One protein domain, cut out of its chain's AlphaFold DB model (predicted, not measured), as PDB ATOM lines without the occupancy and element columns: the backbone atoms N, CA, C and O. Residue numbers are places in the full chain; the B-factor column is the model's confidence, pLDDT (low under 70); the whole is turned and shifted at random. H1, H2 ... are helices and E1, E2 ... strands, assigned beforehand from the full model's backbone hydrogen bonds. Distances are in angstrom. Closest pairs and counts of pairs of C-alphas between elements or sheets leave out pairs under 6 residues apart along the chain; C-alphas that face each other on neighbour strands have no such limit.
ATOM      1  N   PRO A  30     384.590 492.630 397.562       94.00
ATOM      2  CA  PRO A  30     385.436 492.259 398.681       94.00
ATOM      3  C   PRO A  30     386.109 490.909 398.423       94.00
ATOM      4  O   PRO A  30     385.467 489.968 397.954       94.00
ATOM      5  N   PHE A  31     387.375 490.786 398.811       93.81
ATOM      6  CA  PHE A  31     388.099 489.521 398.776       93.81
ATOM      7  C   PHE A  31     388.785 489.224 400.106       93.81
ATOM      8  O   PHE A  31     389.125 490.129 400.872       93.81
ATOM      9  N   THR A  32     389.037 487.935 400.320       95.88
ATOM     10  CA  THR A  32     389.911 487.417 401.371       95.88
ATOM     11  C   THR A  32     390.682 486.234 400.809       95.88
ATOM     12  O   THR A  32     390.110 485.396 400.111       95.88
ATOM     13  N   ILE A  33     391.964 486.157 401.130       94.38
ATOM     14  CA  ILE A  33     392.864 485.085 400.712       94.38
ATOM     15  C   ILE A  33     393.777 484.723 401.871       94.38
ATOM     16  O   ILE A  33     394.209 485.585 402.634       94.38
ATOM     17  N   ASP A  34     394.038 483.428 401.979       96.31
ATOM     18  CA  ASP A  34     394.951 482.819 402.934       96.31
ATOM     19  C   ASP A  34     395.726 481.751 402.162       96.31
ATOM     20  O   ASP A  34     395.163 480.734 401.754       96.31
ATOM     21  N   GLU A  35     396.977 482.059 401.833       95.25
ATOM     22  CA  GLU A  35     397.766 481.313 400.861       95.25
ATOM     23  C   GLU A  35     399.162 480.997 401.392       95.25
ATOM     24  O   GLU A  35     399.823 481.781 402.081       95.25
ATOM     25  N   SER A  36     399.630 479.820 400.988       96.94
ATOM     26  CA  SER A  36     400.982 479.338 401.235       96.94
ATOM     27  C   SER A  36     401.822 479.513 399.975       96.94
ATOM     28  O   SER A  36     401.517 478.916 398.946       96.94
ATOM     29  N   LEU A  37     402.902 480.289 400.064       96.50
ATOM     30  CA  LEU A  37     403.795 480.567 398.940       96.50
ATOM     31  C   LEU A  37     405.068 479.719 399.036       96.50
ATOM     32  O   LEU A  37     405.825 479.822 400.006       96.50
ATOM     33  N   THR A  38     405.304 478.866 398.040       97.56
ATOM     34  CA  THR A  38     406.506 478.023 397.962       97.56
ATOM     35  C   THR A  38     407.753 478.854 397.638       97.56
ATOM     36  O   THR A  38     407.638 479.984 397.155       97.56
ATOM     37  N   PRO A  39     408.967 478.315 397.859       97.44
ATOM     38  CA  PRO A  39     410.202 478.985 397.461       97.44
ATOM     39  C   PRO A  39     410.220 479.408 395.990       97.44
ATOM     40  O   PRO A  39     410.640 480.521 395.690       97.44
ATOM     41  N   GLU A  40     409.733 478.552 395.087       97.25
ATOM     42  CA  GLU A  40     409.678 478.852 393.655       97.25
ATOM     43  C   GLU A  40     408.730 480.022 393.368       97.25
ATOM     44  O   GLU A  40     409.068 480.915 392.601       97.25
ATOM     45  N   GLN A  41     407.580 480.075 394.045       97.25
ATOM     46  CA  GLN A  41     406.623 481.175 393.899       97.25
ATOM     47  C   GLN A  41     407.169 482.497 394.448       97.25
ATOM     48  O   GLN A  41     406.895 483.558 393.896       97.25
ATOM     49  N   LEU A  42     407.973 482.458 395.512       97.19
ATOM     50  CA  LEU A  42     408.660 483.652 396.006       97.19
ATOM     51  C   LEU A  42     409.697 484.165 394.996       97.19
ATOM     52  O   LEU A  42     409.855 485.377 394.862       97.19
ATOM     53  N   ASP A  43     410.378 483.276 394.267       97.00
ATOM     54  CA  ASP A  43     411.284 483.672 393.178       97.00
ATOM     55  C   ASP A  43     410.528 484.227 391.963       97.00
ATOM     56  O   ASP A  43     410.983 485.194 391.345       97.00
ATOM     57  N   GLU A  44     409.360 483.658 391.647       97.12
ATOM     58  CA  GLU A  44     408.447 484.203 390.638       97.12
ATOM     59  C   GLU A  44     408.025 485.628 391.011       97.12
ATOM     60  O   GLU A  44     408.179 486.526 390.192       97.12
ATOM     61  N   ILE A  45     407.618 485.880 392.263       96.62
ATOM     62  CA  ILE A  45     407.270 487.233 392.734       96.62
ATOM     63  C   ILE A  45     408.442 488.204 392.552       96.62
ATOM     64  O   ILE A  45     408.255 489.314 392.054       96.62
ATOM     65  N   VAL A  46     409.658 487.808 392.945       97.44
ATOM     66  CA  VAL A  46     410.838 488.676 392.796       97.44
ATOM     67  C   VAL A  46     411.068 489.039 391.330       97.44
ATOM     68  O   VAL A  46     411.360 490.194 391.023       97.44
ATOM     69  N   THR A  47     410.898 488.071 390.432       97.31
ATOM     70  CA  THR A  47     411.107 488.253 388.992       97.31
ATOM     71  C   THR A  47     410.003 489.102 388.361       97.31
ATOM     72  O   THR A  47     410.303 490.085 387.684       97.31
ATOM     73  N   ASP A  48     408.739 488.765 388.614       95.00
ATOM     74  CA  ASP A  48     407.571 489.379 387.975       95.00
ATOM     75  C   ASP A  48     407.357 490.828 388.424       95.00
ATOM     76  O   ASP A  48     406.967 491.675 387.620       95.00
ATOM     77  N   TYR A  49     407.658 491.134 389.690       94.06
ATOM     78  CA  TYR A  49     407.515 492.479 390.260       94.06
ATOM     79  C   TYR A  49     408.832 493.275 390.262       94.06
ATOM     80  O   TYR A  49     408.870 494.400 390.761       94.06
ATOM     81  N   GLY A  50     409.920 492.725 389.705       96.50
ATOM     82  CA  GLY A  50     411.206 493.419 389.574       96.50
ATOM     83  C   GLY A  50     411.862 493.783 390.911       96.50
ATOM     84  O   GLY A  50     412.489 494.837 391.034       96.50
ATOM     85  N   LEU A  51     411.693 492.933 391.924       96.50
ATOM     86  CA  LEU A  51     412.243 493.144 393.258       96.50
ATOM     87  C   LEU A  51     413.718 492.722 393.327       96.50
ATOM     88  O   LEU A  51     414.213 491.952 392.508       96.50
ATOM     89  N   LEU A  52     414.442 493.217 394.334       95.94
ATOM     90  CA  LEU A  52     415.869 492.903 394.492       95.94
ATOM     91  C   LEU A  52     416.100 491.524 395.121       95.94
ATOM     92  O   LEU A  52     417.097 490.867 394.829       95.94
ATOM     93  N   SER A  53     415.216 491.108 396.029       95.94
ATOM     94  CA  SER A  53     415.308 489.832 396.741       95.94
ATOM     95  C   SER A  53     413.984 489.468 397.414       95.94
ATOM     96  O   SER A  53     413.093 490.307 397.567       95.94
ATOM     97  N   ARG A  54     413.870 488.227 397.903       94.38
ATOM     98  CA  ARG A  54     412.688 487.771 398.655       94.38
ATOM     99  C   ARG A  54     412.415 488.591 399.921       94.38
ATOM    100  O   ARG A  54     411.268 488.729 400.319       94.38
ATOM    101  N   GLU A  55     413.448 489.171 400.532       95.62
ATOM    102  CA  GLU A  55     413.314 490.021 401.729       95.62
ATOM    103  C   GLU A  55     412.643 491.366 401.430       95.62
ATOM    104  O   GLU A  55     412.129 492.019 402.333       95.62
ATOM    105  N   THR A  56     412.637 491.777 400.160       96.69
ATOM    106  CA  THR A  56     411.950 492.993 399.710       96.69
ATOM    107  C   THR A  56     410.494 492.749 399.318       96.69
ATOM    108  O   THR A  56     409.799 493.708 398.986       96.69
ATOM    109  N   ILE A  57     410.013 491.498 399.372       96.94
ATOM    110  CA  ILE A  57     408.602 491.180 399.131       96.94
ATOM    111  C   ILE A  57     407.767 491.804 400.251       96.94
ATOM    112  O   ILE A  57     407.813 491.381 401.407       96.94
ATOM    113  N   GLY A  58     406.998 492.826 399.885       96.44
ATOM    114  CA  GLY A  58     406.001 493.430 400.752       96.44
ATOM    115  C   GLY A  58     404.736 492.580 400.834       96.44
ATOM    116  O   GLY A  58     404.446 491.767 399.955       96.44
ATOM    117  N   CYS A  59     403.948 492.812 401.881       96.62
ATOM    118  CA  CYS A  59     402.697 492.088 402.077       96.62
ATOM    119  C   CYS A  59     401.715 492.297 400.919       96.62
ATOM    120  O   CYS A  59     401.154 491.330 400.422       96.62
ATOM    121  N   GLU A  60     401.553 493.536 400.448       95.75
ATOM    122  CA  GLU A  60     400.655 493.861 399.331       95.75
ATOM    123  C   GLU A  60     401.068 493.151 398.038       95.75
ATOM    124  O   GLU A  60     400.215 492.637 397.326       95.75
ATOM    125  N   THR A  61     402.371 493.029 397.773       96.38
ATOM    126  CA  THR A  61     402.883 492.284 396.615       96.38
ATOM    127  C   THR A  61     402.590 490.788 396.726       96.38
ATOM    128  O   THR A  61     402.122 490.175 395.770       96.38
ATOM    129  N   ALA A  62     402.833 490.191 397.899       96.62
ATOM    130  CA  ALA A  62     402.493 488.790 398.144       96.62
ATOM    131  C   ALA A  62     400.974 488.551 398.063       96.62
ATOM    132  O   ALA A  62     400.535 487.517 397.563       96.62
ATOM    133  N   CYS A  63     400.186 489.519 398.534       96.00
ATOM    134  CA  CYS A  63     398.730 489.510 398.501       96.00
ATOM    135  C   CYS A  63     398.206 489.555 397.065       96.00
ATOM    136  O   CYS A  63     397.408 488.705 396.687       96.00
ATOM    137  N   ASP A  64     398.696 490.492 396.251       94.44
ATOM    138  CA  ASP A  64     398.329 490.616 394.840       94.44
ATOM    139  C   ASP A  64     398.691 489.348 394.053       94.44
ATOM    140  O   ASP A  64     397.848 488.778 393.360       94.44
ATOM    141  N   TYR A  65     399.903 488.818 394.243       94.62
ATOM    142  CA  TYR A  65     400.304 487.557 393.615       94.62
ATOM    143  C   TYR A  65     399.401 486.385 394.038       94.62
ATOM    144  O   TYR A  65     398.922 485.628 393.187       94.62
ATOM    145  N   GLY A  66     399.124 486.242 395.341       94.19
ATOM    146  CA  GLY A  66     398.209 485.223 395.863       94.19
ATOM    147  C   GLY A  66     396.798 485.367 395.291       94.19
ATOM    148  O   GLY A  66     396.207 484.392 394.826       94.19
ATOM    149  N   TYR A  67     396.285 486.597 395.228       92.62
ATOM    150  CA  TYR A  67     394.969 486.900 394.678       92.62
ATOM    151  C   TYR A  67     394.859 486.505 393.206       92.62
ATOM    152  O   TYR A  67     393.939 485.772 392.835       92.62
ATOM    153  N   ARG A  68     395.817 486.938 392.377       90.81
ATOM    154  CA  ARG A  68     395.851 486.658 390.934       90.81
ATOM    155  C   ARG A  68     395.952 485.165 390.643       90.81
ATOM    156  O   ARG A  68     395.335 484.678 389.699       90.81
ATOM    157  N   ARG A  69     396.672 484.407 391.472       90.12
ATOM    158  CA  ARG A  69     396.722 482.943 391.349       90.12
ATOM    159  C   ARG A  69     395.385 482.271 391.643       90.12
ATOM    160  O   ARG A  69     395.019 481.342 390.925       90.12
ATOM    161  N   THR A  70     394.683 482.717 392.680       87.56
ATOM    162  CA  THR A  70     393.451 482.063 393.147       87.56
ATOM    163  C   THR A  70     392.223 482.500 392.347       87.56
ATOM    164  O   THR A  70     391.363 481.675 392.044       87.56
ATOM    165  N   ASN A  71     392.158 483.771 391.944       85.12
ATOM    166  CA  ASN A  71     390.980 484.383 391.317       85.12
ATOM    167  C   ASN A  71     391.203 484.792 389.847       85.12
ATOM    168  O   ASN A  71     390.261 485.160 389.144       85.12
ATOM    169  N   GLY A  72     392.427 484.669 389.329       79.88
ATOM    170  CA  GLY A  72     392.727 484.842 387.911       79.88
ATOM    171  C   GLY A  72     392.850 486.302 387.472       79.88
ATOM    172  O   GLY A  72     393.905 486.907 387.629       79.88
ATOM    173  N   ARG A  73     391.814 486.819 386.792       68.94
ATOM    174  CA  ARG A  73     391.885 488.047 385.966       68.94
ATOM    175  C   ARG A  73     391.547 489.350 386.691       68.94
ATOM    176  O   ARG A  73     391.666 490.396 386.069       68.94
ATOM    177  N   MET A  74     391.089 489.280 387.934       79.88
ATOM    178  CA  MET A  74     390.779 490.472 388.720       79.88
ATOM    179  C   MET A  74     392.068 491.074 389.293       79.88
ATOM    180  O   MET A  74     393.002 490.344 389.633       79.88
ATOM    181  N   GLU A  75     392.102 492.395 389.407       85.25
ATOM    182  CA  GLU A  75     393.195 493.170 389.982       85.25
ATOM    183  C   GLU A  75     392.817 493.648 391.385       85.25
ATOM    184  O   GLU A  75     391.658 493.963 391.671       85.25
ATOM    185  N   VAL A  76     393.794 493.682 392.291       87.88
ATOM    186  CA  VAL A  76     393.585 494.193 393.647       87.88
ATOM    187  C   VAL A  76     393.475 495.717 393.594       87.88
ATOM    188  O   VAL A  76     394.464 496.418 393.405       87.88
ATOM    189  N   ALA A  77     392.268 496.235 393.812       88.56
ATOM    190  CA  ALA A  77     391.994 497.669 393.844       88.56
ATOM    191  C   ALA A  77     392.466 498.317 395.157       88.56
ATOM    192  O   ALA A  77     392.970 499.440 395.170       88.56
ATOM    193  N   SER A  78     392.291 497.625 396.288       92.25
ATOM    194  CA  SER A  78     392.768 498.087 397.596       92.25
ATOM    195  C   SER A  78     392.967 496.934 398.572       92.25
ATOM    196  O   SER A  78     392.147 496.018 398.618       92.25
ATOM    197  N   VAL A  79     393.993 497.022 399.421       95.12
ATOM    198  CA  VAL A  79     394.233 496.077 400.521       95.12
ATOM    199  C   VAL A  79     393.835 496.734 401.844       95.12
ATOM    200  O   VAL A  79     394.390 497.761 402.223       95.12
ATOM    201  N   ASP A  80     392.869 496.143 402.547       96.00
ATOM    202  CA  ASP A  80     392.366 496.650 403.832       96.00
ATOM    203  C   ASP A  80     393.129 496.046 405.021       96.00
ATOM    204  O   ASP A  80     393.375 496.709 406.030       96.00
ATOM    205  N   SER A  81     393.495 494.766 404.919       97.31
ATOM    206  CA  SER A  81     394.295 494.068 405.922       97.31
ATOM    207  C   SER A  81     395.278 493.125 405.247       97.31
ATOM    208  O   SER A  81     394.958 492.508 404.231       97.31
ATOM    209  N   CYS A  82     396.492 493.037 405.785       97.50
ATOM    210  CA  CYS A  82     397.535 492.209 405.203       97.50
ATOM    211  C   CYS A  82     398.516 491.734 406.273       97.50
ATOM    212  O   CYS A  82     399.057 492.531 407.042       97.50
ATOM    213  N   SER A  83     398.761 490.429 406.292       98.06
ATOM    214  CA  SER A  83     399.805 489.776 407.069       98.06
ATOM    215  C   SER A  83     400.639 488.901 406.143       98.06
ATOM    216  O   SER A  83     400.104 488.046 405.440       98.06
ATOM    217  N   PHE A  84     401.952 489.106 406.152       97.81
ATOM    218  CA  PHE A  84     402.898 488.315 405.377       97.81
ATOM    219  C   PHE A  84     404.052 487.886 406.269       97.81
ATOM    220  O   PHE A  84     404.628 488.696 406.998       97.81
ATOM    221  N   SER A  85     404.380 486.601 406.211       97.62
ATOM    222  CA  SER A  85     405.470 486.008 406.972       97.62
ATOM    223  C   SER A  85     406.406 485.272 406.029       97.62
ATOM    224  O   SER A  85     406.057 484.226 405.476       97.62
ATOM    225  N   LEU A  86     407.606 485.828 405.863       95.31
ATOM    226  CA  LEU A  86     408.687 485.193 405.127       95.31
ATOM    227  C   LEU A  86     409.444 484.230 406.063       95.31
ATOM    228  O   LEU A  86     409.839 484.624 407.165       95.31
ATOM    229  N   PRO A  87     409.670 482.971 405.662       94.12
ATOM    230  CA  PRO A  87     410.376 482.009 406.490       94.12
ATOM    231  C   PRO A  87     411.866 482.351 406.567       94.12
ATOM    232  O   PRO A  87     412.483 482.744 405.582       94.12
ATOM    233  N   MET A  88     412.481 482.111 407.729       92.25
ATOM    234  CA  MET A  88     413.935 482.274 407.901       92.25
ATOM    235  C   MET A  88     414.746 481.272 407.065       92.25
ATOM    236  O   MET A  88     415.893 481.530 406.713       92.25
ATOM    237  N   ASN A  89     414.175 480.098 406.784       92.62
ATOM    238  CA  ASN A  89     414.791 479.100 405.919       92.62
ATOM    239  C   ASN A  89     414.500 479.461 404.451       92.62
ATOM    240  O   ASN A  89     413.321 479.560 404.108       92.62
ATOM    241  N   PRO A  90     415.511 479.569 403.566       88.50
ATOM    242  CA  PRO A  90     415.297 479.875 402.148       88.50
ATOM    243  C   PRO A  90     414.456 478.827 401.401       88.50
ATOM    244  O   PRO A  90     413.886 479.134 400.360       88.50
ATOM    245  N   ASN A  91     414.338 477.608 401.929       94.12
ATOM    246  CA  ASN A  91     413.467 476.564 401.378       94.12
ATOM    247  C   ASN A  91     412.117 476.464 402.111       94.12
ATOM    248  O   ASN A  91     411.373 475.506 401.914       94.12
ATOM    249  N   GLY A  92     411.830 477.396 403.019       94.12
ATOM    250  CA  GLY A  92     410.570 477.439 403.745       94.12
ATOM    251  C   GLY A  92     409.421 477.951 402.882       94.12
ATOM    252  O   GLY A  92     409.621 478.614 401.869       94.12
ATOM    253  N   VAL A  93     408.206 477.683 403.345       96.38
ATOM    254  CA  VAL A  93     406.967 478.197 402.754       96.38
ATOM    255  C   VAL A  93     406.585 479.487 403.475       96.38
ATOM    256  O   VAL A  93     406.540 479.509 404.708       96.38
ATOM    257  N   ALA A  94     406.333 480.556 402.725       97.06
ATOM    258  CA  ALA A  94     405.797 481.796 403.272       97.06
ATOM    259  C   ALA A  94     404.278 481.719 403.410       97.06
ATOM    260  O   ALA A  94     403.621 480.935 402.730       97.06
ATOM    261  N   GLN A  95     403.727 482.533 404.301       97.75
ATOM    262  CA  GLN A  95     402.284 482.642 404.499       97.75
ATOM    263  C   GLN A  95     401.855 484.069 404.202       97.75
ATOM    264  O   GLN A  95     402.472 485.009 404.715       97.75
ATOM    265  N   VAL A  96     400.805 484.223 403.404       97.31
ATOM    266  CA  VAL A  96     400.137 485.502 403.180       97.31
ATOM    267  C   VAL A  96     398.657 485.355 403.497       97.31
ATOM    268  O   VAL A  96     397.996 484.438 403.025       97.31
ATOM    269  N   SER A  97     398.145 486.265 404.315       97.75
ATOM    270  CA  SER A  97     396.727 486.365 404.632       97.75
ATOM    271  C   SER A  97     396.327 487.821 404.476       97.75
ATOM    272  O   SER A  97     396.888 488.698 405.141       97.75
ATOM    273  N   CYS A  98     395.423 488.107 403.549       97.25
ATOM    274  CA  CYS A  98     395.002 489.473 403.279       97.25
ATOM    275  C   CYS A  98     393.544 489.554 402.837       97.25
ATOM    276  O   CYS A  98     392.945 488.590 402.355       97.25
ATOM    277  N   SER A  99     392.975 490.738 403.023       97.25
ATOM    278  CA  SER A  99     391.622 491.075 402.611       97.25
ATOM    279  C   SER A  99     391.588 492.468 402.014       97.25
ATOM    280  O   SER A  99     392.361 493.345 402.411       97.25
ATOM    281  N   GLY A 100     390.636 492.709 401.131       95.88
ATOM    282  CA  GLY A 100     390.503 494.007 400.499       95.88
ATOM    283  C   GLY A 100     389.374 494.034 399.494       95.88
ATOM    284  O   GLY A 100     388.355 493.364 399.674       95.88
ATOM    285  N   LYS A 101     389.576 494.797 398.424       93.75
ATOM    286  CA  LYS A 101     388.664 494.882 397.289       93.75
ATOM    287  C   LYS A 101     389.409 494.687 395.982       93.75
ATOM    288  O   LYS A 101     390.538 495.152 395.846       93.75
ATOM    289  N   ALA A 102     388.760 494.027 395.038       89.31
ATOM    290  CA  ALA A 102     389.295 493.751 393.718       89.31
ATOM    291  C   ALA A 102     388.265 494.085 392.640       89.31
ATOM    292  O   ALA A 102     387.058 494.021 392.880       89.31
ATOM    293  N   ASP A 103     388.738 494.439 391.456       86.38
ATOM    294  CA  ASP A 103     387.899 494.698 390.292       86.38
ATOM    295  C   ASP A 103     388.529 494.098 389.030       86.38
ATOM    296  O   ASP A 103     389.554 493.427 389.084       86.38
ATOM    297  N   GLU A 104     387.869 494.237 387.884       77.25
ATOM    298  CA  GLU A 104     388.346 493.628 386.642       77.25
ATOM    299  C   GLU A 104     389.467 494.434 385.949       77.25
ATOM    300  O   GLU A 104     389.874 494.049 384.858       77.25
TER     301      GLU A 104
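What this domain is: This is residues 30 to 104 of the 108 residues of an uncharacterized protein of Enhygromyxa salina (UniProt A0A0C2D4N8). Picture a twisted sheet of three strands curled round one helix, H2, with a second, shorter helix, H1, near the end of the sheet where E1 ends. H2 fills the hollow of the sheet, and the loop between E2 and E3 reaches out beyond the strands at H1's end. The printed part has 75 residues, with two named helices and three named strands in the order E1, H1, H2, E2, E3; the sheet runs E1, E3, E2, all antiparallel, and the class is mixed, helices and strands. The whole is compact, with a radius of gyration of the C-alphas of 11.6 A, yet elongated in outline, spanning 33 by 20 by 17 A.

Where its parts are: Find C-alpha 30 at (385.436, 492.259, 398.681); from there strand E1, residues 30 to 37, runs 21.8 A. Next comes helix H1, residues 39 to 48, 14.3 A long. Look for C-alpha 59 at (402.697, 492.088, 402.077), where helix H2, residues 59 to 71, begins its 17.7 A. Strand E2, residues 75 to 85, measures 22.2 A from first to last C-alpha and bends by 98 degrees at residue 78. Strand E3, residues 94 to 103, measures 25.6 A, bends by 72 degrees at residue 100, and ends with C-alpha 103 at (387.899, 494.698, 390.292).

How they stand to each other: Begin with the sheet, where E1 and E2 are edge strands and E3 is the inner one. E1 and E3 are antiparallel at 155 degrees; check N 33 and O 98, 2.9 A apart and within hydrogen-bond range. E2 and E3 form a hairpin, antiparallel at 162 degrees, with N 83 and O 97 within range at 2.8 A. H2 is on one face of this sheet, making two layers, a helix layer and a strand layer, and the sheet curls round it. Its closest C-alphas to E2 are those of Cys 59 and Phe 84, 5.0 A apart; to E3, those of Cys 63 and Cys 98, 6.1 A. E1, H1, H2 and E2 make a split strand-helix-strand unit, two strands running the same way with E3 between them, and its crossover is right-handed. H1 only grazes the sheet, with residues 39 to 45. H1 and H2 only just touch, with 3 pairs of C-alphas within 8 A, about perpendicular at 79 degrees; the closest are Ile 45 and Tyr 65, 7.0 A, and H2 touches with residues 61 to 65 alone. In H1 and H2 every O i to N i+4 pair is within hydrogen-bond range.

The domain as a whole: The two C-alphas farthest apart are those of Asn 89 and Glu 104, 35.8 A. The printed part has no cut and no long link. The mean pLDDT of the printed part is 93.8, and residue 73 alone is under 70.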